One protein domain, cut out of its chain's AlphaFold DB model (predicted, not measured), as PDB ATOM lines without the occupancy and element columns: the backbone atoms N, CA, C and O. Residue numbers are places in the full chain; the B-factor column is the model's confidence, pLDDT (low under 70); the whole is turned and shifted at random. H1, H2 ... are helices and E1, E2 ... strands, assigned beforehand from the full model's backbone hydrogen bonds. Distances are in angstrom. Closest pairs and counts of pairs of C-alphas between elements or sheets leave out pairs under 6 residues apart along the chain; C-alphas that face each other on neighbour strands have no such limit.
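AT A GLANCE: This is residues 133 to 349 of the 349 residues of an uncharacterized protein of Verrucomicrobia subdivision 3 bacterium (UniProt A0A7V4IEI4). Two lobes, each built on a sheet, stand side by side, and helix H4 packs on one face of both sheets. The smaller holds E2 E1 E3, with H1 on the face away from H4; the larger holds E4 E7 E8 E9, with long H7 over E9 on the face away from H4 and strand E5 of the hairpin E5 E6 packing on H7. The printed part has 217 residues, with nine named helices and nine named strands in the order H1 E1 H2 H3 E2 E3 H4 H5 E4 E5 E6 E7 E8 H6 H7 E9 H8 H9. Both larger sheets are mixed, the class is mixed, and the whole is compact, radius of gyration of the C-alphas 18.4 A, spanning 54 by 42 by 32 A.

HOW THE PARTS SIT: H1, residues 142 to 146, is only just over E1, residues 150 to 154, with 3 C-alphas, at a height of 7.6 A over the sheet. H2, residues 158 to 161, is close but not clearly touching H3, residues 164 to 174, Glu 159 and Lys 167 having the closest C-alphas, 6.1 A. E1 is parallel to E2, residues 184 to 186, with N 185 and O 152 at 2.9 A, and antiparallel to E3, residues 200 to 203, with N 153 and O 200 at 2.8 A. H4, residues 205 to 214, is on the face opposite to H1, height 9.2 A; its closest C-alphas to E3 are Arg 208 and Ala 202, 5.4 A. H4 is also on the sheet of E4, residues 225 to 228, E7, 256 to 260, E8, 263 to 269, and E9, 308 to 314, height 9.5 A. N 227 and O 257 are 2.8 A apart across antiparallel E4 and E7, N 258 and O 265 2.8 A across the hairpin E7 E8, N 266 and O 310 2.7 A across parallel E8 and E9. E1, H2, H3, E2 and E8, H6, residues 273 to 276, H7, residues 280 to 302, E9 are strand-helix-strand units, parallel neighbour strands with helices between, with right-handed crossovers. H7 runs along E9 on the face opposite to H4, height 8.5 A. In the hairpin of E5, residues 237 to 243, and E6, 246 to 252, N 239 and O 250 are 2.9 A apart; Tyr 239 and Tyr 288 are the closest C-alphas of E5 and H7, 5.8 A. H8, residues 316 to 327, touches H5, residues 217 to 220, closest C-alphas Arg 327 and Tyr 219, 5.3 A. H9, residues 337 to 347, touches H7 about perpendicular, 84 degrees, closest C-alphas Met 342 and Val 283, 5.2 A. Every O i to N i+4 pair is within hydrogen-bond range in H1, H4, H7 and H9; H3 has 5 of 7, H8 6 of 8; H2, H5 and H6 are too short.

IN THESE COORDINATES: H1 begins at C-alpha 142 (15.263, -50.515, 28.538); H9 ends at C-alpha 347 (-15.887, -42.065, -2.889). From first to last C-alpha H7 is 33.5 A, E6 19.2 A, H8 17.2 A.

THE WHOLE: The farthest C-alphas, Asp 177 and Gln 302, are 55.8 A apart. The printed part has no cut; the link E2 to E3, 13 residues, is long. Residues 243 to 246 and 348 to 349 have pLDDT under 70.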
ATOM      1  N   GLY A 133      -1.289 -30.726  30.604       90.69
ATOM      2  CA  GLY A 133      -0.798 -31.166  31.915       90.69
ATOM      3  C   GLY A 133      -1.548 -32.369  32.500       90.69
ATOM      4  O   GLY A 133      -1.030 -33.016  33.400       90.69
ATOM      5  N   GLU A 134      -2.738 -32.696  31.985       90.19
ATOM      6  CA  GLU A 134      -3.512 -33.891  32.370       90.19
ATOM      7  C   GLU A 134      -3.188 -35.107  31.484       90.19
ATOM      8  O   GLU A 134      -3.714 -36.202  31.691       90.19
ATOM      9  N   ARG A 135      -2.320 -34.928  30.479       91.50
ATOM     10  CA  ARG A 135      -1.855 -36.002  29.601       91.50
ATOM     11  C   ARG A 135      -1.092 -37.045  30.414       91.50
ATOM     12  O   ARG A 135      -0.223 -36.712  31.215       91.50
ATOM     13  N   GLN A 136      -1.357 -38.318  30.139       89.94
ATOM     14  CA  GLN A 136      -0.653 -39.419  30.785       89.94
ATOM     15  C   GLN A 136       0.844 -39.404  30.453       89.94
ATOM     16  O   GLN A 136       1.253 -39.039  29.345       89.94
ATOM     17  N   ALA A 137       1.656 -39.856  31.406       88.56
ATOM     18  CA  ALA A 137       3.055 -40.156  31.156       88.56
ATOM     19  C   ALA A 137       3.182 -41.337  30.182       88.56
ATOM     20  O   ALA A 137       2.376 -42.270  30.198       88.56
ATOM     21  N   GLU A 138       4.215 -41.297  29.346       88.88
ATOM     22  CA  GLU A 138       4.592 -42.422  28.496       88.88
ATOM     23  C   GLU A 138       5.852 -43.083  29.032       88.88
ATOM     24  O   GLU A 138       6.713 -42.430  29.619       88.88
ATOM     25  N   SER A 139       5.967 -44.385  28.802       90.81
ATOM     26  CA  SER A 139       7.124 -45.167  29.204       90.81
ATOM     27  C   SER A 139       7.542 -46.127  28.096       90.81
ATOM     28  O   SER A 139       6.777 -46.461  27.187       90.81
ATOM     29  N   CYS A 140       8.790 -46.567  28.167       92.69
ATOM     30  CA  CYS A 140       9.326 -47.641  27.347       92.69
ATOM     31  C   CYS A 140      10.284 -48.486  28.178       92.69
ATOM     32  O   CYS A 140      10.854 -48.023  29.166       92.69
ATOM     33  N   SER A 141      10.486 -49.729  27.763       94.25
ATOM     34  CA  SER A 141      11.441 -50.621  28.407       94.25
ATOM     35  C   SER A 141      12.878 -50.322  27.971       94.25
ATOM     36  O   SER A 141      13.145 -49.961  26.821       94.25
ATOM     37  N   ALA A 142      13.836 -50.590  28.858       93.94
ATOM     38  CA  ALA A 142      15.263 -50.515  28.538       93.94
ATOM     39  C   ALA A 142      15.641 -51.398  27.329       93.94
ATOM     40  O   ALA A 142      16.493 -51.038  26.519       93.94
ATOM     41  N   ALA A 143      14.975 -52.545  27.155       94.81
ATOM     42  CA  ALA A 143      15.214 -53.441  26.025       94.81
ATOM     43  C   ALA A 143      14.834 -52.817  24.670       94.81
ATOM     44  O   ALA A 143      15.527 -53.055  23.680       94.81
ATOM     45  N   GLU A 144      13.761 -52.025  24.612       95.38
ATOM     46  CA  GLU A 144      13.356 -51.316  23.389       95.38
ATOM     47  C   GLU A 144      14.355 -50.221  23.011       95.38
ATOM     48  O   GLU A 144      14.653 -50.046  21.827       95.38
ATOM     49  N   LEU A 145      14.917 -49.534  24.009       94.94
ATOM     50  CA  LEU A 145      15.960 -48.528  23.800       94.94
ATOM     51  C   LEU A 145      17.272 -49.167  23.342       94.94
ATOM     52  O   LEU A 145      17.844 -48.742  22.340       94.94
ATOM     53  N   ARG A 146      17.705 -50.255  23.996       93.88
ATOM     54  CA  ARG A 146      18.920 -51.002  23.624       93.88
ATOM     55  C   ARG A 146      18.848 -51.525  22.183       93.88
ATOM     56  O   ARG A 146      19.813 -51.433  21.431       93.88
ATOM     57  N   ARG A 147      17.685 -52.046  21.771       92.12
ATOM     58  CA  ARG A 147      17.444 -52.531  20.396       92.12
ATOM     59  C   ARG A 147      17.224 -51.407  19.378       92.12
ATOM     60  O   ARG A 147      17.176 -51.691  18.185       92.12
ATOM     61  N   GLY A 148      17.040 -50.162  19.821       89.62
ATOM     62  CA  GLY A 148      16.707 -49.029  18.956       89.62
ATOM     63  C   GLY A 148      15.316 -49.114  18.315       89.62
ATOM     64  O   GLY A 148      15.067 -48.460  17.300       89.62
ATOM     65  N   THR A 149      14.399 -49.920  18.866       92.25
ATOM     66  CA  THR A 149      13.012 -49.993  18.369       92.25
ATOM     67  C   THR A 149      12.229 -48.736  18.737       92.25
ATOM     68  O   THR A 149      11.409 -48.270  17.942       92.25
ATOM     69  N   LYS A 150      12.532 -48.158  19.904       95.06
ATOM     70  CA  LYS A 150      12.083 -46.833  20.343       95.06
ATOM     71  C   LYS A 150      13.287 -45.911  20.519       95.06
ATOM     72  O   LYS A 150      14.390 -46.379  20.800       95.06
ATOM     73  N   ARG A 151      13.073 -44.606  20.349       96.06
ATOM     74  CA  ARG A 151      14.071 -43.572  20.646       96.06
ATOM     75  C   ARG A 151      13.507 -42.502  21.560       96.06
ATOM     76  O   ARG A 151      12.369 -42.083  21.376       96.06
ATOM     77  N   VAL A 152      14.325 -42.043  22.497       96.94
ATOM     78  CA  VAL A 152      14.019 -40.926  23.389       96.94
ATOM     79  C   VAL A 152      14.661 -39.662  22.835       96.94
ATOM     80  O   VAL A 152      15.886 -39.560  22.761       96.94
ATOM     81  N   PHE A 153      13.820 -38.702  22.470       97.75
ATOM     82  CA  PHE A 153      14.200 -37.343  22.127       97.75
ATOM     83  C   PHE A 153      14.172 -36.489  23.389       97.75
ATOM     84  O   PHE A 153      13.157 -36.465  24.088       97.75
ATOM     85  N   TYR A 154      15.267 -35.792  23.680       97.38
ATOM     86  CA  TYR A 154      15.375 -34.973  24.887       97.38
ATOM     87  C   TYR A 154      16.162 -33.678  24.640       97.38
ATOM     88  O   TYR A 154      17.179 -33.701  23.937       97.38
ATOM     89  N   PRO A 155      15.722 -32.547  25.219       96.94
ATOM     90  CA  PRO A 155      16.447 -31.286  25.159       96.94
ATOM     91  C   PRO A 155      17.585 -31.234  26.196       96.94
ATOM     92  O   PRO A 155      17.617 -32.027  27.148       96.94
ATOM     93  N   PRO A 156      18.502 -30.256  26.083       95.56
ATOM     94  CA  PRO A 156      19.461 -29.956  27.138       95.56
ATOM     95  C   PRO A 156      18.730 -29.618  28.446       95.56
ATOM     96  O   PRO A 156      17.738 -28.894  28.436       95.56
ATOM     97  N   GLY A 157      19.219 -30.139  29.573       93.19
ATOM     98  CA  GLY A 157      18.616 -29.909  30.894       93.19
ATOM     99  C   GLY A 157      17.414 -30.800  31.240       93.19
ATOM    100  O   GLY A 157      16.881 -30.664  32.338       93.19
ATOM    101  N   CYS A 158      17.020 -31.738  30.366       95.06
ATOM    102  CA  CYS A 158      15.914 -32.678  30.606       95.06
ATOM    103  C   CYS A 158      16.011 -33.403  31.962       95.06
ATOM    104  O   CYS A 158      15.005 -33.543  32.654       95.06
ATOM    105  N   GLU A 159      17.217 -33.813  32.370       95.25
ATOM    106  CA  GLU A 159      17.462 -34.556  33.616       95.25
ATOM    107  C   GLU A 159      16.889 -33.861  34.862       95.25
ATOM    108  O   GLU A 159      16.384 -34.524  35.764       95.25
ATOM    109  N   ALA A 160      16.903 -32.524  34.904       94.50
ATOM    110  CA  ALA A 160      16.419 -31.757  36.054       94.50
ATOM    111  C   ALA A 160      14.903 -31.898  36.290       94.50
ATOM    112  O   ALA A 160      14.424 -31.589  37.378       94.50
ATOM    113  N   THR A 161      14.161 -32.350  35.279       93.19
ATOM    114  CA  THR A 161      12.700 -32.528  35.321       93.19
ATOM    115  C   THR A 161      12.269 -33.978  35.538       93.19
ATOM    116  O   THR A 161      11.074 -34.246  35.621       93.19
ATOM    117  N   LEU A 162      13.224 -34.912  35.580       93.69
ATOM    118  CA  LEU A 162      12.956 -36.326  35.814       93.69
ATOM    119  C   LEU A 162      12.839 -36.622  37.311       93.69
ATOM    120  O   LEU A 162      13.418 -35.919  38.145       93.69
ATOM    121  N   GLU A 163      12.121 -37.695  37.630       92.00
ATOM    122  CA  GLU A 163      12.092 -38.271  38.978       92.00
ATOM    123  C   GLU A 163      13.477 -38.824  39.344       92.00
ATOM    124  O   GLU A 163      14.253 -39.210  38.464       92.00
ATOM    125  N   ASP A 164      13.815 -38.856  40.635       90.00
ATOM    126  CA  ASP A 164      15.162 -39.229  41.086       90.00
ATOM    127  C   ASP A 164      15.539 -40.654  40.656       90.00
ATOM    128  O   ASP A 164      16.663 -40.885  40.206       90.00
ATOM    129  N   GLU A 165      14.577 -41.577  40.674       88.81
ATOM    130  CA  GLU A 165      14.731 -42.962  40.224       88.81
ATOM    131  C   GLU A 165      15.021 -43.074  38.717       88.81
ATOM    132  O   GLU A 165      15.605 -44.056  38.261       88.81
ATOM    133  N   GLN A 166      14.629 -42.074  37.924       92.81
ATOM    134  CA  GLN A 166      14.820 -42.060  36.472       92.81
ATOM    135  C   GLN A 166      16.152 -41.423  36.063       92.81
ATOM    136  O   GLN A 166      16.653 -41.708  34.974       92.81
ATOM    137  N   LYS A 167      16.741 -40.568  36.912       94.88
ATOM    138  CA  LYS A 167      17.977 -39.829  36.593       94.88
ATOM    139  C   LYS A 167      19.169 -40.749  36.375       94.88
ATOM    140  O   LYS A 167      19.951 -40.506  35.462       94.88
ATOM    141  N   GLU A 168      19.304 -41.803  37.180       92.81
ATOM    142  CA  GLU A 168      20.394 -42.776  37.035       92.81
ATOM    143  C   GLU A 168      20.339 -43.456  35.661       92.81
ATOM    144  O   GLU A 168      21.290 -43.355  34.884       92.81
ATOM    145  N   PHE A 169      19.179 -44.013  35.299       94.00
ATOM    146  CA  PHE A 169      18.973 -44.618  33.983       94.00
ATOM    147  C   PHE A 169      19.122 -43.605  32.837       94.00
ATOM    148  O   PHE A 169      19.646 -43.925  31.771       94.00
ATOM    149  N   PHE A 170      18.682 -42.361  33.034       95.44
ATOM    150  CA  PHE A 170      18.828 -41.319  32.022       95.44
ATOM    151  C   PHE A 170      20.297 -40.976  31.747       95.44
ATOM    152  O   PHE A 170      20.655 -40.758  30.591       95.44
ATOM    153  N   ARG A 171      21.169 -40.990  32.762       94.38
ATOM    154  CA  ARG A 171      22.617 -40.807  32.567       94.38
ATOM    155  C   ARG A 171      23.232 -41.956  31.770       94.38
ATOM    156  O   ARG A 171      24.033 -41.691  30.880       94.38
ATOM    157  N   GLU A 172      22.811 -43.198  32.016       94.12
ATOM    158  CA  GLU A 172      23.212 -44.346  31.184       94.12
ATOM    159  C   GLU A 172      22.735 -44.189  29.731       94.12
ATOM    160  O   GLU A 172      23.474 -44.465  28.790       94.12
ATOM    161  N   LEU A 173      21.510 -43.694  29.528       94.62
ATOM    162  CA  LEU A 173      20.964 -43.401  28.201       94.62
ATOM    163  C   LEU A 173      21.741 -42.292  27.470       94.62
ATOM    164  O   LEU A 173      21.796 -42.278  26.239       94.62
ATOM    165  N   GLN A 174      22.316 -41.342  28.208       94.06
ATOM    166  CA  GLN A 174      23.105 -40.235  27.665       94.06
ATOM    167  C   GLN A 174      24.541 -40.613  27.294       94.06
ATOM    168  O   GLN A 174      25.208 -39.817  26.625       94.06
ATOM    169  N   ASP A 175      25.014 -41.802  27.662       94.00
ATOM    170  CA  ASP A 175      26.324 -42.295  27.250       94.00
ATOM    171  C   ASP A 175      26.313 -42.621  25.737       94.00
ATOM    172  O   ASP A 175      25.477 -43.408  25.279       94.00
ATOM    173  N   PRO A 176      27.146 -41.968  24.901       91.56
ATOM    174  CA  PRO A 176      27.200 -42.256  23.464       91.56
ATOM    175  C   PRO A 176      27.801 -43.623  23.149       91.56
ATOM    176  O   PRO A 176      27.470 -44.183  22.105       91.56
ATOM    177  N   ASP A 177      28.631 -44.151  24.046       93.06
ATOM    178  CA  ASP A 177      29.324 -45.429  23.891       93.06
ATOM    179  C   ASP A 177      28.651 -46.549  24.711       93.06
ATOM    180  O   ASP A 177      29.103 -47.696  24.706       93.06
ATOM    181  N   GLY A 178      27.549 -46.228  25.397       92.69
ATOM    182  CA  GLY A 178      26.799 -47.147  26.245       92.69
ATOM    183  C   GLY A 178      25.806 -48.049  25.500       92.69
ATOM    184  O   GLY A 178      25.496 -47.884  24.318       92.69
ATOM    185  N   ASP A 179      25.216 -48.980  26.252       92.94
ATOM    186  CA  ASP A 179      24.238 -49.971  25.775       92.94
ATOM    187  C   ASP A 179      23.020 -49.366  25.053       92.94
ATOM    188  O   ASP A 179      22.387 -50.014  24.216       92.94
ATOM    189  N   PHE A 180      22.653 -48.132  25.398       95.12
ATOM    190  CA  PHE A 180      21.445 -47.470  24.912       95.12
ATOM    191  C   PHE A 180      21.713 -46.450  23.799       95.12
ATOM    192  O   PHE A 180      20.798 -45.718  23.417       95.12
ATOM    193  N   ALA A 181      22.921 -46.432  23.220       91.06
ATOM    194  CA  ALA A 181      23.313 -45.497  22.162       91.06
ATOM    195  C   ALA A 181      22.332 -45.462  20.968       91.06
ATOM    196  O   ALA A 181      22.078 -44.410  20.385       91.06
ATOM    197  N   ASN A 182      21.701 -46.596  20.638       90.31
ATOM    198  CA  ASN A 182      20.717 -46.693  19.550       90.31
ATOM    199  C   ASN A 182      19.331 -46.108  19.887       90.31
ATOM    200  O   ASN A 182      18.534 -45.845  18.975       90.31
ATOM    201  N   GLY A 183      19.040 -45.947  21.179       92.94
ATOM    202  CA  GLY A 183      17.769 -45.490  21.738       92.94
ATOM    203  C   GLY A 183      17.755 -44.014  22.139       92.94
ATOM    204  O   GLY A 183      16.716 -43.523  22.571       92.94
ATOM    205  N   ARG A 184      18.870 -43.292  21.993       94.38
ATOM    206  CA  ARG A 184      18.971 -41.854  22.296       94.38
ATOM    207  C   ARG A 184      18.879 -40.994  21.042       94.38
ATOM    208  O   ARG A 184      19.441 -41.328  20.003       94.38
ATOM    209  N   GLU A 185      18.249 -39.835  21.175       96.50
ATOM    210  CA  GLU A 185      18.318 -38.763  20.185       96.50
ATOM    211  C   GLU A 185      18.363 -37.389  20.887       96.50
ATOM    212  O   GLU A 185      17.323 -36.779  21.142       96.50
ATOM    213  N   PRO A 186      19.553 -36.878  21.251       96.56
ATOM    214  CA  PRO A 186      19.653 -35.565  21.881       96.56
ATOM    215  C   PRO A 186      19.265 -34.454  20.898       96.56
ATOM    216  O   PRO A 186      19.711 -34.436  19.750       96.56
ATOM    217  N   VAL A 187      18.486 -33.482  21.370       96.88
ATOM    218  CA  VAL A 187      18.186 -32.248  20.635       96.88
ATOM    219  C   VAL A 187      19.189 -31.183  21.063       96.88
ATOM    220  O   VAL A 187      19.341 -30.915  22.249       96.88
ATOM    221  N   ALA A 188      19.902 -30.580  20.110       93.50
ATOM    222  CA  ALA A 188      21.025 -29.689  20.418       93.50
ATOM    223  C   ALA A 188      20.609 -28.414  21.173       93.50
ATOM    224  O   ALA A 188      21.357 -27.917  22.012       93.50
ATOM    225  N   ASN A 189      19.420 -27.880  20.881       94.94
ATOM    226  CA  ASN A 189      18.925 -26.638  21.460       94.94
ATOM    227  C   ASN A 189      17.537 -26.844  22.072       94.94
ATOM    228  O   ASN A 189      16.595 -27.230  21.382       94.94
ATOM    229  N   ALA A 190      17.391 -26.519  23.359       95.06
ATOM    230  CA  ALA A 190      16.112 -26.608  24.064       95.06
ATOM    231  C   ALA A 190      15.008 -25.774  23.390       95.06
ATOM    232  O   ALA A 190      13.843 -26.154  23.415       95.06
ATOM    233  N   ALA A 191      15.369 -24.661  22.739       95.31
ATOM    234  CA  ALA A 191      14.412 -23.804  22.046       95.31
ATOM    235  C   ALA A 191      13.761 -24.466  20.819       95.31
ATOM    236  O   ALA A 191      12.713 -23.986  20.386       95.31
ATOM    237  N   ASP A 192      14.365 -25.529  20.278       97.06
ATOM    238  CA  ASP A 192      13.842 -26.283  19.132       97.06
ATOM    239  C   ASP A 192      12.934 -27.445  19.579       97.06
ATOM    240  O   ASP A 192      12.158 -27.982  18.792       97.06
ATOM    241  N   PHE A 193      12.949 -27.783  20.872       97.56
ATOM    242  CA  PHE A 193      12.080 -28.792  21.472       97.56
ATOM    243  C   PHE A 193      10.765 -28.163  21.956       97.56
ATOM    244  O   PHE A 193      10.503 -28.024  23.148       97.56
ATOM    245  N   LYS A 194       9.937 -27.723  21.003       97.38
ATOM    246  CA  LYS A 194       8.699 -26.951  21.228       97.38
ATOM    247  C   LYS A 194       7.521 -27.775  21.782       97.38
ATOM    248  O   LYS A 194       6.392 -27.579  21.353       97.38
ATOM    249  N   THR A 195       7.742 -28.684  22.724       96.44
ATOM    250  CA  THR A 195       6.686 -29.520  23.322       96.44
ATOM    251  C   THR A 195       6.527 -29.242  24.816       96.44
ATOM    252  O   THR A 195       7.509 -28.898  25.471       96.44
ATOM    253  N   PRO A 196       5.311 -29.366  25.389       94.12
ATOM    254  CA  PRO A 196       5.124 -29.281  26.838       94.12
ATOM    255  C   PRO A 196       5.671 -30.506  27.591       94.12
ATOM    256  O   PRO A 196       5.727 -30.480  28.817       94.12
ATOM    257  N   ALA A 197       6.043 -31.583  26.890       93.44
ATOM    258  CA  ALA A 197       6.670 -32.752  27.498       93.44
ATOM    259  C   ALA A 197       8.164 -32.503  27.768       93.44
ATOM    260  O   ALA A 197       8.848 -31.855  26.979       93.44
ATOM    261  N   ASN A 198       8.686 -33.066  28.856       93.25
ATOM    262  CA  ASN A 198      10.115 -33.000  29.178       93.25
ATOM    263  C   ASN A 198      10.989 -33.816  28.211       93.25
ATOM    264  O   ASN A 198      12.100 -33.404  27.885       93.25
ATOM    265  N   LEU A 199      10.473 -34.946  27.730       95.75
ATOM    266  CA  LEU A 199      11.062 -35.786  26.691       95.75
ATOM    267  C   LEU A 199       9.964 -36.413  25.830       95.75
ATOM    268  O   LEU A 199       8.787 -36.409  26.194       95.75
ATOM    269  N   VAL A 200      10.343 -36.964  24.678       96.38
ATOM    270  CA  VAL A 200       9.419 -37.658  23.774       96.38
ATOM    271  C   VAL A 200       9.985 -39.011  23.394       96.38
ATOM    272  O   VAL A 200      11.103 -39.116  22.899       96.38
ATOM    273  N   ILE A 201       9.190 -40.052  23.600       95.62
ATOM    274  CA  ILE A 201       9.499 -41.403  23.146       95.62
ATOM    275  C   ILE A 201       8.836 -41.568  21.789       95.62
ATOM    276  O   ILE A 201       7.620 -41.456  21.701       95.62
ATOM    277  N   ALA A 202       9.622 -41.840  20.752       94.88
ATOM    278  CA  ALA A 202       9.098 -42.142  19.431       94.88
ATOM    279  C   ALA A 202       9.349 -43.604  19.049       94.88
ATOM    280  O   ALA A 202      10.435 -44.149  19.291       94.88
ATOM    281  N   ASP A 203       8.357 -44.241  18.438       91.31
ATOM    282  CA  ASP A 203       8.452 -45.585  17.875       91.31
ATOM    283  C   ASP A 203       8.543 -45.562  16.348       91.31
ATOM    284  O   ASP A 203       8.444 -44.516  15.732       91.31
ATOM    285  N   ALA A 204       8.831 -46.712  15.734       86.88
ATOM    286  CA  ALA A 204       8.891 -46.879  14.278       86.88
ATOM    287  C   ALA A 204       9.807 -45.884  13.513       86.88
ATOM    288  O   ALA A 204      10.335 -44.892  14.005       86.88
ATOM    289  N   THR A 205      10.120 -46.177  12.254       92.06
ATOM    290  CA  THR A 205      10.977 -45.269  11.467       92.06
ATOM    291  C   THR A 205      10.259 -43.974  11.050       92.06
ATOM    292  O   THR A 205      10.890 -42.914  11.147       92.06
ATOM    293  N   PRO A 206       8.987 -44.009  10.599       94.62
ATOM    294  CA  PRO A 206       8.253 -42.810  10.191       94.62
ATOM    295  C   PRO A 206       8.104 -41.763  11.298       94.62
ATOM    296  O   PRO A 206       8.404 -40.594  11.059       94.62
ATOM    297  N   GLU A 207       7.698 -42.160  12.504       95.44
ATOM    298  CA  GLU A 207       7.473 -41.223  13.611       95.44
ATOM    299  C   GLU A 207       8.796 -40.604  14.083       95.44
ATOM    300  O   GLU A 207       8.908 -39.384  14.183       95.44
ATOM    301  N   ARG A 208       9.860 -41.409  14.244       95.62
ATOM    302  CA  ARG A 208      11.204 -40.896  14.581       95.62
ATOM    303  C   ARG A 208      11.716 -39.862  13.581       95.62
ATOM    304  O   ARG A 208      12.350 -38.885  13.974       95.62
ATOM    305  N   LYS A 209      11.489 -40.078  12.281       96.25
ATOM    306  CA  LYS A 209      11.845 -39.087  11.252       96.25
ATOM    307  C   LYS A 209      11.029 -37.808  11.424       96.25
ATOM    308  O   LYS A 209      11.605 -36.731  11.363       96.25
ATOM    309  N   PHE A 210       9.733 -37.930  11.695       98.12
ATOM    310  CA  PHE A 210       8.846 -36.786  11.880       98.12
ATOM    311  C   PHE A 210       9.234 -35.928  13.094       98.12
ATOM    312  O   PHE A 210       9.358 -34.712  12.968       98.12
ATOM    313  N   VAL A 211       9.525 -36.552  14.244       98.00
ATOM    314  CA  VAL A 211       9.993 -35.838  15.449       98.00
ATOM    315  C   VAL A 211      11.331 -35.140  15.197       98.00
ATOM    316  O   VAL A 211      11.514 -34.004  15.632       98.00
ATOM    317  N   ARG A 212      12.250 -35.767  14.447       97.44
ATOM    318  CA  ARG A 212      13.525 -35.133  14.075       97.44
ATOM    319  C   ARG A 212      13.309 -33.852  13.271       97.44
ATOM    320  O   ARG A 212      13.965 -32.857  13.556       97.44
ATOM    321  N   GLU A 213      12.384 -33.861  12.316       97.81
ATOM    322  CA  GLU A 213      12.051 -32.662  11.543       97.81
ATOM    323  C   GLU A 213      11.345 -31.602  12.404       97.81
ATOM    324  O   GLU A 213      11.679 -30.425  12.318       97.81
ATOM    325  N   LEU A 214      10.449 -31.987  13.323       98.06
ATOM    326  CA  LEU A 214       9.850 -31.041  14.279       98.06
ATOM    327  C   LEU A 214      10.884 -30.355  15.186       98.06
ATOM    328  O   LEU A 214      10.646 -29.234  15.629       98.06
ATOM    329  N   CYS A 215      12.012 -31.019  15.455       97.75
ATOM    330  CA  CYS A 215      13.127 -30.482  16.239       97.75
ATOM    331  C   CYS A 215      14.215 -29.820  15.374       97.75
ATOM    332  O   CYS A 215      15.207 -29.326  15.909       97.75
ATOM    333  N   ASN A 216      14.076 -29.817  14.046       97.25
ATOM    334  CA  ASN A 216      15.006 -29.133  13.155       97.25
ATOM    335  C   ASN A 216      14.784 -27.620  13.266       97.25
ATOM    336  O   ASN A 216      13.663 -27.145  13.097       97.25
ATOM    337  N   ARG A 217      15.853 -26.854  13.507       96.12
ATOM    338  CA  ARG A 217      15.813 -25.399  13.717       96.12
ATOM    339  C   ARG A 217      15.031 -24.642  12.638       96.12
ATOM    340  O   ARG A 217      14.278 -23.717  12.964       96.12
ATOM    341  N   ASP A 218      15.182 -25.037  11.377       95.31
ATOM    342  CA  ASP A 218      14.524 -24.381  10.242       95.31
ATOM    343  C   ASP A 218      12.995 -24.479  10.330       95.31
ATOM    344  O   ASP A 218      12.289 -23.555   9.929       95.31
ATOM    345  N   TYR A 219      12.481 -25.570  10.901       96.38
ATOM    346  CA  TYR A 219      11.050 -25.829  11.053       96.38
ATOM    347  C   TYR A 219      10.542 -25.435  12.441       96.38
ATOM    348  O   TYR A 219       9.527 -24.750  12.551       96.38
ATOM    349  N   ALA A 220      11.280 -25.777  13.499       97.00
ATOM    350  CA  ALA A 220      10.945 -25.468  14.886       97.00
ATOM    351  C   ALA A 220      10.811 -23.958  15.138       97.00
ATOM    352  O   ALA A 220       9.973 -23.530  15.930       97.00
ATOM    353  N   SER A 221      11.587 -23.127  14.428       96.06
ATOM    354  CA  SER A 221      11.469 -21.662  14.494       96.06
ATOM    355  C   SER A 221      10.132 -21.117  13.972       96.06
ATOM    356  O   SER A 221       9.774 -19.980  14.280       96.06
ATOM    357  N   GLN A 222       9.385 -21.917  13.205       97.38
ATOM    358  CA  GLN A 222       8.085 -21.563  12.633       97.38
ATOM    359  C   GLN A 222       6.904 -22.194  13.378       97.38
ATOM    360  O   GLN A 222       5.757 -21.935  13.017       97.38
ATOM    361  N   VAL A 223       7.163 -23.001  14.408       97.44
ATOM    362  CA  VAL A 223       6.149 -23.689  15.211       97.44
ATOM    363  C   VAL A 223       6.079 -23.047  16.594       97.44
ATOM    364  O   VAL A 223       7.101 -22.838  17.249       97.44
ATOM    365  N   ASP A 224       4.866 -22.755  17.063       98.06
ATOM    366  CA  ASP A 224       4.664 -22.212  18.409       98.06
ATOM    367  C   ASP A 224       4.846 -23.311  19.460       98.06
ATOM    368  O   ASP A 224       5.526 -23.121  20.468       98.06
ATOM    369  N   ALA A 225       4.208 -24.456  19.212       98.00
ATOM    370  CA  ALA A 225       4.259 -25.644  20.049       98.00
ATOM    371  C   ALA A 225       3.859 -26.886  19.241       98.00
ATOM    372  O   ALA A 225       3.118 -26.782  18.267       98.00
ATOM    373  N   TRP A 226       4.271 -28.069  19.670       98.38
ATOM    374  CA  TRP A 226       3.742 -29.339  19.193       98.38
ATOM    375  C   TRP A 226       3.579 -30.320  20.354       98.38
ATOM    376  O   TRP A 226       4.228 -30.200  21.386       98.38
ATOM    377  N   LEU A 227       2.690 -31.291  20.198       97.31
ATOM    378  CA  LEU A 227       2.431 -32.336  21.175       97.31
ATOM    379  C   LEU A 227       2.340 -33.674  20.452       97.31
ATOM    380  O   LEU A 227       1.517 -33.823  19.551       97.31
ATOM    381  N   ARG A 228       3.137 -34.650  20.891       96.19
ATOM    382  CA  ARG A 228       2.879 -36.059  20.589       96.19
ATOM    383  C   ARG A 228       1.766 -36.550  21.510       96.19
ATOM    384  O   ARG A 228       1.900 -36.513  22.740       96.19
ATOM    385  N   ASN A 229       0.656 -36.968  20.929       94.75
ATOM    386  CA  ASN A 229      -0.471 -37.498  21.678       94.75
ATOM    387  C   ASN A 229      -0.118 -38.855  22.301       94.75
ATOM    388  O   ASN A 229       0.772 -39.553  21.820       94.75
ATOM    389  N   THR A 230      -0.808 -39.233  23.374       89.31
ATOM    390  CA  THR A 230      -0.700 -40.599  23.888       89.31
ATOM    391  C   THR A 230      -1.583 -41.532  23.062       89.31
ATOM    392  O   THR A 230      -2.663 -41.129  22.620       89.31
ATOM    393  N   PRO A 231      -1.200 -42.810  22.895       82.50
ATOM    394  CA  PRO A 231      -2.053 -43.784  22.215       82.50
ATOM    395  C   PRO A 231      -3.426 -43.945  22.885       82.50
ATOM    396  O   PRO A 231      -4.416 -44.230  22.209       82.50
ATOM    397  N   VAL A 232      -3.502 -43.748  24.207       82.81
ATOM    398  CA  VAL A 232      -4.722 -43.897  25.005       82.81
ATOM    399  C   VAL A 232      -4.854 -42.801  26.061       82.81
ATOM    400  O   VAL A 232      -3.871 -42.373  26.662       82.81
ATOM    401  N   GLY A 233      -6.098 -42.404  26.331       81.81
ATOM    402  CA  GLY A 233      -6.474 -41.670  27.539       81.81
ATOM    403  C   GLY A 233      -6.394 -40.143  27.478       81.81
ATOM    404  O   GLY A 233      -6.905 -39.516  28.403       81.81
ATOM    405  N   PHE A 234      -5.813 -39.535  26.438       91.94
ATOM    406  CA  PHE A 234      -5.767 -38.071  26.319       91.94
ATOM    407  C   PHE A 234      -6.758 -37.530  25.282       91.94
ATOM    408  O   PHE A 234      -7.784 -36.959  25.647       91.94
ATOM    409  N   TYR A 235      -6.481 -37.728  23.990       94.44
ATOM    410  CA  TYR A 235      -7.358 -37.282  22.907       94.44
ATOM    411  C   TYR A 235      -7.649 -38.435  21.951       94.44
ATOM    412  O   TYR A 235      -6.800 -38.771  21.122       94.44
ATOM    413  N   SER A 236      -8.852 -39.005  22.042       93.44
ATOM    414  CA  SER A 236      -9.332 -40.055  21.143       93.44
ATOM    415  C   SER A 236     -10.516 -39.591  20.289       93.44
ATOM    416  O   SER A 236     -11.301 -38.718  20.663       93.44
ATOM    417  N   ILE A 237     -10.627 -40.173  19.096       92.69
ATOM    418  CA  ILE A 237     -11.722 -39.970  18.152       92.69
ATOM    419  C   ILE A 237     -12.431 -41.309  17.965       92.69
ATOM    420  O   ILE A 237     -11.839 -42.293  17.510       92.69
ATOM    421  N   GLU A 238     -13.720 -41.334  18.286       90.62
ATOM    422  CA  GLU A 238     -14.583 -42.478  18.014       90.62
ATOM    423  C   GLU A 238     -14.829 -42.634  16.510       90.62
ATOM    424  O   GLU A 238     -15.165 -41.681  15.799       90.62
ATOM    425  N   TYR A 239     -14.742 -43.869  16.025       90.19
ATOM    426  CA  TYR A 239     -15.058 -44.206  14.645       90.19
ATOM    427  C   TYR A 239     -15.715 -45.581  14.532       90.19
ATOM    428  O   TYR A 239     -15.666 -46.426  15.432       90.19
ATOM    429  N   ALA A 240     -16.374 -45.805  13.397       84.38
ATOM    430  CA  ALA A 240     -17.018 -47.073  13.095       84.38
ATOM    431  C   ALA A 240     -16.673 -47.543  11.682       84.38
ATOM    432  O   ALA A 240     -16.740 -46.784  10.711       84.38
ATOM    433  N   TRP A 241     -16.375 -48.834  11.558       83.12
ATOM    434  CA  TRP A 241     -16.068 -49.490  10.290       83.12
ATOM    435  C   TRP A 241     -16.730 -50.866  10.225       83.12
ATOM    436  O   TRP A 241     -17.215 -51.398  11.222       83.12
ATOM    437  N   LYS A 242     -16.797 -51.457   9.033       71.00
ATOM    438  CA  LYS A 242     -17.287 -52.828   8.858       71.00
ATOM    439  C   LYS A 242     -16.109 -53.748   8.577       71.00
ATOM    440  O   LYS A 242     -15.355 -53.497   7.639       71.00
ATOM    441  N   LYS A 243     -15.990 -54.827   9.351       64.88
ATOM    442  CA  LYS A 243     -15.108 -55.959   9.044       64.88
ATOM    443  C   LYS A 243     -15.999 -57.184   8.836       64.88
ATOM    444  O   LYS A 243     -16.414 -57.804   9.810       64.88
ATOM    445  N   GLY A 244     -16.337 -57.485   7.581       68.06
ATOM    446  CA  GLY A 244     -17.364 -58.478   7.240       68.06
ATOM    447  C   GLY A 244     -18.784 -57.938   7.444       68.06
ATOM    448  O   GLY A 244     -19.060 -56.777   7.132       68.06
ATOM    449  N   GLU A 245     -19.688 -58.764   7.977       61.72
ATOM    450  CA  GLU A 245     -21.104 -58.400   8.154       61.72
ATOM    451  C   GLU A 245     -21.361 -57.497   9.372       61.72
ATOM    452  O   GLU A 245     -22.286 -56.678   9.357       61.72
ATOM    453  N   HIS A 246     -20.519 -57.580  10.408       66.12
ATOM    454  CA  HIS A 246     -20.736 -56.862  11.662       66.12
ATOM    455  C   HIS A 246     -20.016 -55.498  11.695       66.12
ATOM    456  O   HIS A 246     -18.809 -55.420  11.428       66.12
ATOM    457  N   PRO A 247     -20.722 -54.405  12.043       72.00
ATOM    458  CA  PRO A 247     -20.085 -53.123  12.315       72.00
ATOM    459  C   PRO A 247     -19.254 -53.214  13.600       72.00
ATOM    460  O   PRO A 247     -19.736 -53.685  14.630       72.00
ATOM    461  N   LYS A 248     -18.014 -52.735  13.537       79.44
ATOM    462  CA  LYS A 248     -17.129 -52.542  14.683       79.44
ATOM    463  C   LYS A 248     -17.054 -51.061  15.027       79.44
ATOM    464  O   LYS A 248     -17.155 -50.202  14.150       79.44
ATOM    465  N   ARG A 249     -16.897 -50.791  16.318       83.50
ATOM    466  CA  ARG A 249     -16.551 -49.477  16.847       83.50
ATOM    467  C   ARG A 249     -15.176 -49.553  17.467       83.50
ATOM    468  O   ARG A 249     -14.775 -50.606  17.962       83.50
ATOM    469  N   GLY A 250     -14.501 -48.427  17.439       87.50
ATOM    470  CA  GLY A 250     -13.220 -48.262  18.077       87.50
ATOM    471  C   GLY A 250     -12.935 -46.790  18.253       87.50
ATOM    472  O   GLY A 250     -13.681 -45.920  17.801       87.50
ATOM    473  N   GLU A 251     -11.821 -46.551  18.907       91.81
ATOM    474  CA  GLU A 251     -11.265 -45.234  19.116       91.81
ATOM    475  C   GLU A 251      -9.839 -45.247  18.591       91.81
ATOM    476  O   GLU A 251      -9.183 -46.294  18.556       91.81
ATOM    477  N   PHE A 252      -9.381 -44.097  18.123       94.12
ATOM    478  CA  PHE A 252      -7.977 -43.894  17.812       94.12
ATOM    479  C   PHE A 252      -7.553 -42.494  18.227       94.12
ATOM    480  O   PHE A 252      -8.378 -41.583  18.291       94.12
ATOM    481  N   SER A 253      -6.269 -42.345  18.498       95.31
ATOM    482  CA  SER A 253      -5.671 -41.113  18.987       95.31
ATOM    483  C   SER A 253      -4.735 -40.602  17.897       95.31
ATOM    484  O   SER A 253      -3.797 -41.326  17.581       95.31
ATOM    485  N   PRO A 254      -4.984 -39.422  17.292       96.62
ATOM    486  CA  PRO A 254      -4.079 -38.859  16.292       96.62
ATOM    487  C   PRO A 254      -2.677 -38.662  16.860       96.62
ATOM    488  O   PRO A 254      -2.578 -38.210  18.000       96.62
ATOM    489  N   ASP A 255      -1.629 -38.938  16.089       97.06
ATOM    490  CA  ASP A 255      -0.246 -38.967  16.593       97.06
ATOM    491  C   ASP A 255       0.279 -37.603  17.077       97.06
ATOM    492  O   ASP A 255       0.883 -37.513  18.150       97.06
ATOM    493  N   PHE A 256       0.046 -36.519  16.324       98.06
ATOM    494  CA  PHE A 256       0.585 -35.191  16.654       98.06
ATOM    495  C   PHE A 256      -0.434 -34.063  16.552       98.06
ATOM    496  O   PHE A 256      -1.312 -34.056  15.693       98.06
ATOM    497  N   PHE A 257      -0.220 -33.040  17.378       98.50
ATOM    498  CA  PHE A 257      -0.829 -31.718  17.271       98.50
ATOM    499  C   PHE A 257       0.284 -30.681  17.132       98.50
ATOM    500  O   PHE A 257       1.174 -30.634  17.972       98.50
ATOM    501  N   ILE A 258       0.247 -29.838  16.102       98.62
ATOM    502  CA  ILE A 258       1.275 -28.826  15.816       98.62
ATOM    503  C   ILE A 258       0.594 -27.462  15.730       98.62
ATOM    504  O   ILE A 258      -0.233 -27.232  14.852       98.62
ATOM    505  N   LYS A 259       0.938 -26.548  16.631       98.50
ATOM    506  CA  LYS A 259       0.390 -25.193  16.702       98.50
ATOM    507  C   LYS A 259       1.273 -24.201  15.938       98.50
ATOM    508  O   LYS A 259       2.470 -24.098  16.202       98.50
ATOM    509  N   GLN A 260       0.658 -23.415  15.057       98.06
ATOM    510  CA  GLN A 260       1.273 -22.284  14.360       98.06
ATOM    511  C   GLN A 260       0.247 -21.148  14.239       98.06
ATOM    512  O   GLN A 260      -0.690 -21.211  13.442       98.06
ATOM    513  N   GLY A 261       0.400 -20.104  15.058       97.50
ATOM    514  CA  GLY A 261      -0.591 -19.037  15.180       97.50
ATOM    515  C   GLY A 261      -1.929 -19.580  15.688       97.50
ATOM    516  O   GLY A 261      -1.972 -20.292  16.695       97.50
ATOM    517  N   ASP A 262      -3.007 -19.263  14.975       98.00
ATOM    518  CA  ASP A 262      -4.360 -19.753  15.271       98.00
ATOM    519  C   ASP A 262      -4.630 -21.161  14.711       98.00
ATOM    520  O   ASP A 262      -5.695 -21.729  14.948       98.00
ATOM    521  N   TRP A 263      -3.691 -21.756  13.972       98.50
ATOM    522  CA  TRP A 263      -3.867 -23.088  13.400       98.50
ATOM    523  C   TRP A 263      -3.250 -24.179  14.269       98.50
ATOM    524  O   TRP A 263      -2.142 -24.037  14.789       98.50
ATOM    525  N   VAL A 264      -3.970 -25.294  14.386       98.56
ATOM    526  CA  VAL A 264      -3.494 -26.553  14.955       98.56
ATOM    527  C   VAL A 264      -3.584 -27.638  13.883       98.56
ATOM    528  O   VAL A 264      -4.671 -28.078  13.504       98.56
ATOM    529  N   PHE A 265      -2.436 -28.076  13.387       98.62
ATOM    530  CA  PHE A 265      -2.324 -29.175  12.437       98.62
ATOM    531  C   PHE A 265      -2.266 -30.494  13.199       98.62
ATOM    532  O   PHE A 265      -1.362 -30.726  14.000       98.62
ATOM    533  N   VAL A 266      -3.258 -31.339  12.967       98.75
ATOM    534  CA  VAL A 266      -3.397 -32.663  13.559       98.75
ATOM    535  C   VAL A 266      -2.926 -33.683  12.543       98.75
ATOM    536  O   VAL A 266      -3.427 -33.719  11.420       98.75
ATOM    537  N   VAL A 267      -1.963 -34.503  12.934       98.44
ATOM    538  CA  VAL A 267      -1.269 -35.409  12.028       98.44
ATOM    539  C   VAL A 267      -1.424 -36.837  12.519       98.44
ATOM    540  O   VAL A 267      -1.180 -37.122  13.686       98.44
ATOM    541  N   GLU A 268      -1.800 -37.719  11.601       97.75
ATOM    542  CA  GLU A 268      -1.745 -39.169  11.766       97.75
ATOM    543  C   GLU A 268      -0.739 -39.726  10.757       97.75
ATOM    544  O   GLU A 268      -0.876 -39.526   9.548       97.75
ATOM    545  N   ILE A 269       0.266 -40.442  11.237       97.25
ATOM    546  CA  ILE A 269       1.310 -41.046  10.424       97.25
ATOM    547  C   ILE A 269       0.889 -42.464  10.032       97.25
ATOM    548  O   ILE A 269       0.368 -43.259  10.826       97.25
ATOM    549  N   LYS A 270       1.124 -42.798   8.766       95.56
ATOM    550  CA  LYS A 270       1.002 -44.151   8.220       95.56
ATOM    551  C   LYS A 270       2.175 -44.456   7.304       95.56
ATOM    552  O   LYS A 270       2.898 -43.560   6.874       95.56
ATOM    553  N   ASP A 271       2.342 -45.732   6.999       93.69
ATOM    554  CA  ASP A 271       3.341 -46.168   6.033       93.69
ATOM    555  C   ASP A 271       2.890 -45.889   4.590       93.69
ATOM    556  O   ASP A 271       1.694 -45.752   4.300       93.69
ATOM    557  N   ASP A 272       3.860 -45.803   3.678       94.06
ATOM    558  CA  ASP A 272       3.630 -45.452   2.271       94.06
ATOM    559  C   ASP A 272       2.741 -46.485   1.550       94.06
ATOM    560  O   ASP A 272       2.023 -46.136   0.612       94.06
ATOM    561  N   GLU A 273       2.709 -47.741   2.013       93.88
ATOM    562  CA  GLU A 273       1.855 -48.801   1.467       93.88
ATOM    563  C   GLU A 273       0.364 -48.441   1.542       93.88
ATOM    564  O   GLU A 273      -0.418 -48.861   0.685       93.88
ATOM    565  N   GLN A 274      -0.040 -47.620   2.522       93.06
ATOM    566  CA  GLN A 274      -1.424 -47.156   2.658       93.06
ATOM    567  C   GLN A 274      -1.852 -46.183   1.551       93.06
ATOM    568  O   GLN A 274      -3.047 -45.919   1.426       93.06
ATOM    569  N   ILE A 275      -0.920 -45.661   0.742       92.06
ATOM    570  CA  ILE A 275      -1.247 -44.856  -0.443       92.06
ATOM    571  C   ILE A 275      -1.802 -45.759  -1.551       92.06
ATOM    572  O   ILE A 275      -2.822 -45.439  -2.158       92.06
ATOM    573  N   SER A 276      -1.132 -46.882  -1.825       92.38
ATOM    574  CA  SER A 276      -1.519 -47.808  -2.897       92.38
ATOM    575  C   SER A 276      -2.596 -48.806  -2.484       92.38
ATOM    576  O   SER A 276      -3.416 -49.182  -3.317       92.38
ATOM    577  N   ASP A 277      -2.609 -49.222  -1.215       91.88
ATOM    578  CA  ASP A 277      -3.600 -50.151  -0.664       91.88
ATOM    579  C   ASP A 277      -4.196 -49.605   0.650       91.88
ATOM    580  O   ASP A 277      -3.808 -50.017   1.754       91.88
ATOM    581  N   PRO A 278      -5.119 -48.623   0.563       92.12
ATOM    582  CA  PRO A 278      -5.746 -48.037   1.738       92.12
ATOM    583  C   PRO A 278      -6.601 -49.069   2.477       92.12
ATOM    584  O   PRO A 278      -7.641 -49.528   1.990       92.12
ATOM    585  N   SER A 279      -6.218 -49.398   3.712       91.44
ATOM    586  CA  SER A 279      -7.016 -50.321   4.518       91.44
ATOM    587  C   SER A 279      -8.392 -49.728   4.839       91.44
ATOM    588  O   SER A 279      -8.534 -48.550   5.169       91.44
ATOM    589  N   ALA A 280      -9.438 -50.560   4.811       89.19
ATOM    590  CA  ALA A 280     -10.806 -50.112   5.094       89.19
ATOM    591  C   ALA A 280     -10.968 -49.461   6.486       89.19
ATOM    592  O   ALA A 280     -11.882 -48.660   6.681       89.19
ATOM    593  N   ASP A 281     -10.101 -49.828   7.432       90.94
ATOM    594  CA  ASP A 281     -10.001 -49.231   8.763       90.94
ATOM    595  C   ASP A 281      -9.472 -47.791   8.700       90.94
ATOM    596  O   ASP A 281     -10.163 -46.864   9.125       90.94
ATOM    597  N   ASN A 282      -8.305 -47.576   8.079       93.31
ATOM    598  CA  ASN A 282      -7.696 -46.248   7.955       93.31
ATOM    599  C   ASN A 282      -8.547 -45.293   7.112       93.31
ATOM    600  O   ASN A 282      -8.707 -44.131   7.476       93.31
ATOM    601  N   VAL A 283      -9.196 -45.801   6.060       93.75
ATOM    602  CA  VAL A 283     -10.160 -45.031   5.261       93.75
ATOM    603  C   VAL A 283     -11.282 -44.475   6.147       93.75
ATOM    604  O   VAL A 283     -11.684 -43.321   5.987       93.75
ATOM    605  N   LYS A 284     -11.769 -45.268   7.114       92.44
ATOM    606  CA  LYS A 284     -12.803 -44.833   8.060       92.44
ATOM    607  C   LYS A 284     -12.260 -43.925   9.156       92.44
ATOM    608  O   LYS A 284     -12.932 -42.953   9.484       92.44
ATOM    609  N   LYS A 285     -11.053 -44.162   9.672       94.81
ATOM    610  CA  LYS A 285     -10.388 -43.219  10.587       94.81
ATOM    611  C   LYS A 285     -10.249 -41.836   9.953       94.81
ATOM    612  O   LYS A 285     -10.632 -40.849  10.575       94.81
ATOM    613  N   HIS A 286      -9.811 -41.769   8.694       96.50
ATOM    614  CA  HIS A 286      -9.689 -40.515   7.951       96.50
ATOM    615  C   HIS A 286     -11.035 -39.796   7.820       96.50
ATOM    616  O   HIS A 286     -11.131 -38.599   8.085       96.50
ATOM    617  N   GLU A 287     -12.081 -40.515   7.401       94.62
ATOM    618  CA  GLU A 287     -13.440 -39.976   7.254       94.62
ATOM    619  C   GLU A 287     -13.946 -39.372   8.570       94.62
ATOM    620  O   GLU A 287     -14.412 -38.232   8.601       94.62
ATOM    621  N   TYR A 288     -13.817 -40.124   9.667       94.12
ATOM    622  CA  TYR A 288     -14.325 -39.715  10.973       94.12
ATOM    623  C   TYR A 288     -13.501 -38.584  11.588       94.12
ATOM    624  O   TYR A 288     -14.103 -37.640  12.096       94.12
ATOM    625  N   ALA A 289     -12.169 -38.598  11.486       96.38
ATOM    626  CA  ALA A 289     -11.346 -37.476  11.947       96.38
ATOM    627  C   ALA A 289     -11.590 -36.204  11.134       96.38
ATOM    628  O   ALA A 289     -11.766 -35.133  11.714       96.38
ATOM    629  N   SER A 290     -11.690 -36.308   9.806       96.44
ATOM    630  CA  SER A 290     -12.013 -35.155   8.954       96.44
ATOM    631  C   SER A 290     -13.353 -34.532   9.357       96.44
ATOM    632  O   SER A 290     -13.456 -33.318   9.543       96.44
ATOM    633  N   ALA A 291     -14.379 -35.365   9.560       94.69
ATOM    634  CA  ALA A 291     -15.689 -34.911  10.018       94.69
ATOM    635  C   ALA A 291     -15.655 -34.341  11.447       94.69
ATOM    636  O   ALA A 291     -16.355 -33.366  11.733       94.69
ATOM    637  N   HIS A 292     -14.848 -34.931  12.334       95.56
ATOM    638  CA  HIS A 292     -14.655 -34.479  13.712       95.56
ATOM    639  C   HIS A 292     -14.084 -33.064  13.758       95.56
ATOM    640  O   HIS A 292     -14.706 -32.170  14.333       95.56
ATOM    641  N   PHE A 293     -12.955 -32.822  13.091       97.12
ATOM    642  CA  PHE A 293     -12.305 -31.510  13.109       97.12
ATOM    643  C   PHE A 293     -13.072 -30.451  12.311       97.12
ATOM    644  O   PHE A 293     -13.125 -29.295  12.731       97.12
ATOM    645  N   ALA A 294     -13.766 -30.833  11.233       96.38
ATOM    646  CA  ALA A 294     -14.691 -29.929  10.550       96.38
ATOM    647  C   ALA A 294     -15.799 -29.438  11.497       96.38
ATOM    648  O   ALA A 294     -16.122 -28.250  11.524       96.38
ATOM    649  N   ARG A 295     -16.353 -30.339  12.314       95.12
ATOM    650  CA  ARG A 295     -17.382 -30.002  13.300       95.12
ATOM    651  C   ARG A 295     -16.834 -29.168  14.452       95.12
ATOM    652  O   ARG A 295     -17.473 -28.190  14.832       95.12
ATOM    653  N   LEU A 296     -15.655 -29.520  14.966       96.44
ATOM    654  CA  LEU A 296     -14.967 -28.746  15.999       96.44
ATOM    655  C   LEU A 296     -14.770 -27.297  15.540       96.44
ATOM    656  O   LEU A 296     -15.150 -26.373  16.250       96.44
ATOM    657  N   ASN A 297     -14.284 -27.089  14.315       97.62
ATOM    658  CA  ASN A 297     -14.094 -25.750  13.755       97.62
ATOM    659  C   ASN A 297     -15.395 -24.952  13.618       97.62
ATOM    660  O   ASN A 297     -15.385 -23.742  13.837       97.62
ATOM    661  N   GLN A 298     -16.513 -25.601  13.273       96.06
ATOM    662  CA  GLN A 298     -17.818 -24.932  13.227       96.06
ATOM    663  C   GLN A 298     -18.217 -24.403  14.607       96.06
ATOM    664  O   GLN A 298     -18.638 -23.255  14.720       96.06
ATOM    665  N   TRP A 299     -18.050 -25.218  15.649       95.50
ATOM    666  CA  TRP A 299     -18.378 -24.835  17.022       95.50
ATOM    667  C   TRP A 299     -17.426 -23.758  17.553       95.50
ATOM    668  O   TRP A 299     -17.882 -22.768  18.114       95.50
ATOM    669  N   LEU A 300     -16.118 -23.877  17.295       96.38
ATOM    670  CA  LEU A 300     -15.143 -22.829  17.625       96.38
ATOM    671  C   LEU A 300     -15.500 -21.496  16.947       96.38
ATOM    672  O   LEU A 300     -15.373 -20.440  17.559       96.38
ATOM    673  N   GLY A 301     -15.993 -21.538  15.705       96.38
ATOM    674  CA  GLY A 301     -16.497 -20.361  15.002       96.38
ATOM    675  C   GLY A 301     -17.745 -19.747  15.646       96.38
ATOM    676  O   GLY A 301     -17.825 -18.525  15.752       96.38
ATOM    677  N   GLN A 302     -18.690 -20.572  16.107       95.00
ATOM    678  CA  GLN A 302     -19.892 -20.116  16.824       95.00
ATOM    679  C   GLN A 302     -19.537 -19.429  18.150       95.00
ATOM    680  O   GLN A 302     -20.071 -18.362  18.447       95.00
ATOM    681  N   GLU A 303     -18.565 -19.981  18.878       94.88
ATOM    682  CA  GLU A 303     -18.017 -19.412  20.118       94.88
ATOM    683  C   GLU A 303     -17.016 -18.265  19.876       94.88
ATOM    684  O   GLU A 303     -16.427 -17.735  20.815       94.88
ATOM    685  N   LYS A 304     -16.811 -17.854  18.613       96.38
ATOM    686  CA  LYS A 304     -15.881 -16.783  18.204       96.38
ATOM    687  C   LYS A 304     -14.436 -17.001  18.670       96.38
ATOM    688  O   LYS A 304     -13.677 -16.045  18.817       96.38
ATOM    689  N   LEU A 305     -14.036 -18.255  18.854       96.31
ATOM    690  CA  LEU A 305     -12.651 -18.620  19.117       96.31
ATOM    691  C   LEU A 305     -11.873 -18.611  17.791       96.31
ATOM    692  O   LEU A 305     -12.385 -19.124  16.789       96.31
ATOM    693  N   PRO A 306     -10.658 -18.037  17.741       96.88
ATOM    694  CA  PRO A 306      -9.897 -17.920  16.496       96.88
ATOM    695  C   PRO A 306      -9.300 -19.259  16.042       96.88
ATOM    696  O   PRO A 306      -9.141 -19.476  14.843       96.88
ATOM    697  N   THR A 307      -9.048 -20.180  16.977       97.56
ATOM    698  CA  THR A 307      -8.349 -21.445  16.720       97.56
ATOM    699  C   THR A 307      -9.037 -22.309  15.663       97.56
ATOM    700  O   THR A 307     -10.251 -22.521  15.718       97.56
ATOM    701  N   ARG A 308      -8.272 -22.866  14.722       98.25
ATOM    702  CA  ARG A 308      -8.761 -23.800  13.697       98.25
ATOM    703  C   ARG A 308      -7.884 -25.040  13.616       98.25
ATOM    704  O   ARG A 308      -6.664 -24.958  13.664       98.25
ATOM    705  N   TYR A 309      -8.528 -26.187  13.456       98.56
ATOM    706  CA  TYR A 309      -7.882 -27.484  13.345       98.56
ATOM    707  C   TYR A 309      -7.894 -27.976  11.900       98.56
ATOM    708  O   TYR A 309      -8.918 -27.895  11.220       98.56
ATOM    709  N   GLN A 310      -6.783 -28.539  11.444       98.44
ATOM    710  CA  GLN A 310      -6.699 -29.241  10.165       98.44
ATOM    711  C   GLN A 310      -6.154 -30.637  10.413       98.44
ATOM    712  O   GLN A 310      -5.105 -30.771  11.026       98.44
ATOM    713  N   PHE A 311      -6.859 -31.657   9.939       98.56
ATOM    714  CA  PHE A 311      -6.403 -33.036  10.033       98.56
ATOM    715  C   PHE A 311      -5.748 -33.474   8.727       98.56
ATOM    716  O   PHE A 311      -6.304 -33.226   7.658       98.56
ATOM    717  N   ASN A 312      -4.606 -34.147   8.836       98.00
ATOM    718  CA  ASN A 312      -3.893 -34.763   7.728       98.00
ATOM    719  C   ASN A 312      -3.441 -36.172   8.128       98.00
ATOM    720  O   ASN A 312      -2.786 -36.353   9.156       98.00
ATOM    721  N   MET A 313      -3.735 -37.162   7.290       97.88
ATOM    722  CA  MET A 313      -2.985 -38.414   7.288       97.88
ATOM    723  C   MET A 313      -1.773 -38.240   6.389       97.88
ATOM    724  O   MET A 313      -1.913 -37.837   5.240       97.88
ATOM    725  N   ILE A 314      -0.578 -38.551   6.874       97.69
ATOM    726  CA  ILE A 314       0.651 -38.411   6.089       97.69
ATOM    727  C   ILE A 314       1.482 -39.685   6.149       97.69
ATOM    728  O   ILE A 314       1.401 -40.460   7.098       97.69
ATOM    729  N   SER A 315       2.331 -39.860   5.148       96.81
ATOM    730  CA  SER A 315       3.359 -40.890   5.139       96.81
ATOM    731  C   SER A 315       4.733 -40.267   4.873       96.81
ATOM    732  O   SER A 315       4.802 -39.099   4.459       96.81
ATOM    733  N   PRO A 316       5.839 -41.000   5.105       96.94
ATOM    734  CA  PRO A 316       7.196 -40.498   4.885       96.94
ATOM    735  C   PRO A 316       7.420 -39.831   3.524       96.94
ATOM    736  O   PRO A 316       8.193 -38.875   3.436       96.94
ATOM    737  N   LYS A 317       6.726 -40.291   2.476       96.81
ATOM    738  CA  LYS A 317       6.807 -39.728   1.124       96.81
ATOM    739  C   LYS A 317       6.477 -38.231   1.043       96.81
ATOM    740  O   LYS A 317       7.063 -37.527   0.221       96.81
ATOM    741  N   ASP A 318       5.591 -37.728   1.900       97.81
ATOM    742  CA  ASP A 318       5.153 -36.326   1.874       97.81
ATOM    743  C   ASP A 318       5.817 -35.435   2.930       97.81
ATOM    744  O   ASP A 318       5.562 -34.230   2.945       97.81
ATOM    745  N   TYR A 319       6.714 -35.968   3.770       97.88
ATOM    746  CA  TYR A 319       7.354 -35.189   4.841       97.88
ATOM    747  C   TYR A 319       8.075 -33.953   4.301       97.88
ATOM    748  O   TYR A 319       7.868 -32.855   4.808       97.88
ATOM    749  N   GLY A 320       8.859 -34.098   3.229       97.69
ATOM    750  CA  GLY A 320       9.581 -32.967   2.640       97.69
ATOM    751  C   GLY A 320       8.648 -31.827   2.215       97.69
ATOM    752  O   GLY A 320       8.898 -30.666   2.543       97.69
ATOM    753  N   LYS A 321       7.530 -32.151   1.548       98.00
ATOM    754  CA  LYS A 321       6.518 -31.162   1.135       98.00
ATOM    755  C   LYS A 321       5.816 -30.547   2.349       98.00
ATOM    756  O   LYS A 321       5.651 -29.329   2.399       98.00
ATOM    757  N   PHE A 322       5.435 -31.377   3.321       98.50
ATOM    758  CA  PHE A 322       4.768 -30.955   4.552       98.50
ATOM    759  C   PHE A 322       5.622 -29.948   5.332       98.50
ATOM    760  O   PHE A 322       5.170 -28.840   5.602       98.50
ATOM    761  N   PHE A 323       6.879 -30.286   5.632       98.31
ATOM    762  CA  PHE A 323       7.768 -29.415   6.403       98.31
ATOM    763  C   PHE A 323       8.201 -28.164   5.630       98.31
ATOM    764  O   PHE A 323       8.337 -27.099   6.230       98.31
ATOM    765  N   THR A 324       8.325 -28.240   4.301       98.12
ATOM    766  CA  THR A 324       8.547 -27.045   3.467       98.12
ATOM    767  C   THR A 324       7.391 -26.055   3.616       98.12
ATOM    768  O   THR A 324       7.616 -24.887   3.928       98.12
ATOM    769  N   LYS A 325       6.145 -26.531   3.504       98.12
ATOM    770  CA  LYS A 325       4.952 -25.693   3.691       98.12
ATOM    771  C   LYS A 325       4.776 -25.203   5.123       98.12
ATOM    772  O   LYS A 325       4.359 -24.064   5.325       98.12
ATOM    773  N   LEU A 326       5.127 -26.024   6.115       97.81
ATOM    774  CA  LEU A 326       5.149 -25.620   7.523       97.81
ATOM    775  C   LEU A 326       6.106 -24.439   7.733       97.81
ATOM    776  O   LEU A 326       5.735 -23.458   8.380       97.81
ATOM    777  N   ARG A 327       7.309 -24.510   7.147       97.50
ATOM    778  CA  ARG A 327       8.316 -23.444   7.201       97.50
ATOM    779  C   ARG A 327       7.829 -22.151   6.555       97.50
ATOM    780  O   ARG A 327       8.049 -21.069   7.083       97.50
ATOM    781  N   GLU A 328       7.168 -22.272   5.411       97.50
ATOM    782  CA  GLU A 328       6.638 -21.148   4.632       97.50
ATOM    783  C   GLU A 328       5.342 -20.566   5.219       97.50
ATOM    784  O   GLU A 328       4.839 -19.566   4.713       97.50
ATOM    785  N   ARG A 329       4.813 -21.163   6.301       96.69
ATOM    786  CA  ARG A 329       3.510 -20.833   6.902       96.69
ATOM    787  C   ARG A 329       2.344 -20.941   5.907       96.69
ATOM    788  O   ARG A 329       1.353 -20.226   6.018       96.69
ATOM    789  N   ASP A 330       2.455 -21.879   4.968       97.19
ATOM    790  CA  ASP A 330       1.488 -22.162   3.894       97.19
ATOM    791  C   ASP A 330       0.993 -23.624   3.950       97.19
ATOM    792  O   ASP A 330       0.825 -24.328   2.946       97.19
ATOM    793  N   LEU A 331       0.824 -24.127   5.175       97.12
ATOM    794  CA  LEU A 331       0.363 -25.493   5.430       97.12
ATOM    795  C   LEU A 331      -1.172 -25.613   5.447       97.12
ATOM    796  O   LEU A 331      -1.726 -26.709   5.321       97.12
ATOM    797  N   VAL A 332      -1.881 -24.489   5.573       97.94
ATOM    798  CA  VAL A 332      -3.346 -24.451   5.524       97.94
ATOM    799  C   VAL A 332      -3.829 -24.950   4.160       97.94
ATOM    800  O   VAL A 332      -3.394 -24.482   3.114       97.94
ATOM    801  N   GLY A 333      -4.736 -25.924   4.162       96.94
ATOM    802  CA  GLY A 333      -5.244 -26.573   2.955       96.94
ATOM    803  C   GLY A 333      -4.322 -27.642   2.360       96.94
ATOM    804  O   GLY A 333      -4.679 -28.226   1.336       96.94
ATOM    805  N   PHE A 334      -3.173 -27.933   2.981       97.75
ATOM    806  CA  PHE A 334      -2.311 -29.039   2.568       97.75
ATOM    807  C   PHE A 334      -3.077 -30.366   2.553       97.75
ATOM    808  O   PHE A 334      -3.862 -30.663   3.455       97.75
ATOM    809  N   ARG A 335      -2.819 -31.170   1.521       96.88
ATOM    810  CA  ARG A 335      -3.281 -32.553   1.397       96.88
ATOM    811  C   ARG A 335      -2.110 -33.403   0.941       96.88
ATOM    812  O   ARG A 335      -1.483 -33.077  -0.069       96.88
ATOM    813  N   SER A 336      -1.824 -34.462   1.682       97.06
ATOM    814  CA  SER A 336      -0.816 -35.445   1.291       97.06
ATOM    815  C   SER A 336      -1.340 -36.347   0.165       97.06
ATOM    816  O   SER A 336      -2.540 -36.383  -0.130       97.06
ATOM    817  N   GLU A 337      -0.451 -37.121  -0.454       96.75
ATOM    818  CA  GLU A 337      -0.847 -38.202  -1.360       96.75
ATOM    819  C   GLU A 337      -1.734 -39.225  -0.634       96.75
ATOM    820  O   GLU A 337      -2.685 -39.750  -1.216       96.75
ATOM    821  N   LEU A 338      -1.479 -39.447   0.659       95.88
ATOM    822  CA  LEU A 338      -2.272 -40.339   1.495       95.88
ATOM    823  C   LEU A 338      -3.689 -39.799   1.759       95.88
ATOM    824  O   LEU A 338      -4.647 -40.557   1.643       95.88
ATOM    825  N   ASP A 339      -3.855 -38.502   2.033       95.88
ATOM    826  CA  ASP A 339      -5.174 -37.864   2.184       95.88
ATOM    827  C   ASP A 339      -6.006 -38.038   0.902       95.88
ATOM    828  O   ASP A 339      -7.197 -38.366   0.939       95.88
ATOM    829  N   VAL A 340      -5.367 -37.861  -0.260       95.44
ATOM    830  CA  VAL A 340      -6.010 -38.038  -1.572       95.44
ATOM    831  C   VAL A 340      -6.407 -39.498  -1.803       95.44
ATOM    832  O   VAL A 340      -7.527 -39.760  -2.259       95.44
ATOM    833  N   ALA A 341      -5.535 -40.450  -1.462       94.25
ATOM    834  CA  ALA A 341      -5.821 -41.879  -1.572       94.25
ATOM    835  C   ALA A 341      -6.995 -42.296  -0.667       94.25
ATOM    836  O   ALA A 341      -7.937 -42.947  -1.130       94.25
ATOM    837  N   MET A 342      -6.999 -41.845   0.591       93.94
ATOM    838  CA  MET A 342      -8.072 -42.114   1.553       93.94
ATOM    839  C   MET A 342      -9.413 -41.528   1.090       93.94
ATOM    840  O   MET A 342     -10.430 -42.224   1.116       93.94
ATOM    841  N   GLY A 343      -9.428 -40.281   0.608       89.75
ATOM    842  CA  GLY A 343     -10.638 -39.636   0.082       89.75
ATOM    843  C   GLY A 343     -11.188 -40.306  -1.185       89.75
ATOM    844  O   GLY A 343     -12.404 -40.467  -1.340       89.75
ATOM    845  N   SER A 344     -10.302 -40.764  -2.072       89.50
ATOM    846  CA  SER A 344     -10.686 -41.504  -3.283       89.50
ATOM    847  C   SER A 344     -11.300 -42.864  -2.936       89.50
ATOM    848  O   SER A 344     -12.355 -43.223  -3.461       89.50
ATOM    849  N   ALA A 345     -10.708 -43.584  -1.978       84.62
ATOM    850  CA  ALA A 345     -11.219 -44.866  -1.489       84.62
ATOM    851  C   ALA A 345     -12.581 -44.754  -0.768       84.62
ATOM    852  O   ALA A 345     -13.340 -45.725  -0.739       84.62
ATOM    853  N   GLN A 346     -12.917 -43.585  -0.206       80.75
ATOM    854  CA  GLN A 346     -14.248 -43.313   0.359       80.75
ATOM    855  C   GLN A 346     -15.311 -43.136  -0.728       80.75
ATOM    856  O   GLN A 346     -16.432 -43.610  -0.560       80.75
ATOM    857  N   SER A 347     -14.955 -42.457  -1.823       71.88
ATOM    858  CA  SER A 347     -15.887 -42.065  -2.889       71.88
ATOM    859  C   SER A 347     -16.161 -43.185  -3.901       71.88
ATOM    860  O   SER A 347     -17.190 -43.173  -4.565       71.88
ATOM    861  N   GLY A 348     -15.259 -44.166  -4.013       56.34
ATOM    862  CA  GLY A 348     -15.400 -45.336  -4.890       56.34
ATOM    863  C   GLY A 348     -16.301 -46.466  -4.363       56.34
ATOM    864  O   GLY A 348     -16.179 -47.587  -4.856       56.34
ATOM    865  N   ARG A 349     -17.148 -46.221  -3.351       45.16
ATOM    866  CA  ARG A 349     -18.020 -47.230  -2.717       45.16
ATOM    867  C   ARG A 349     -19.499 -46.881  -2.738       45.16
ATOM    868  O   ARG A 349     -19.835 -45.698  -2.520       45.16
TER     869      ARG A 349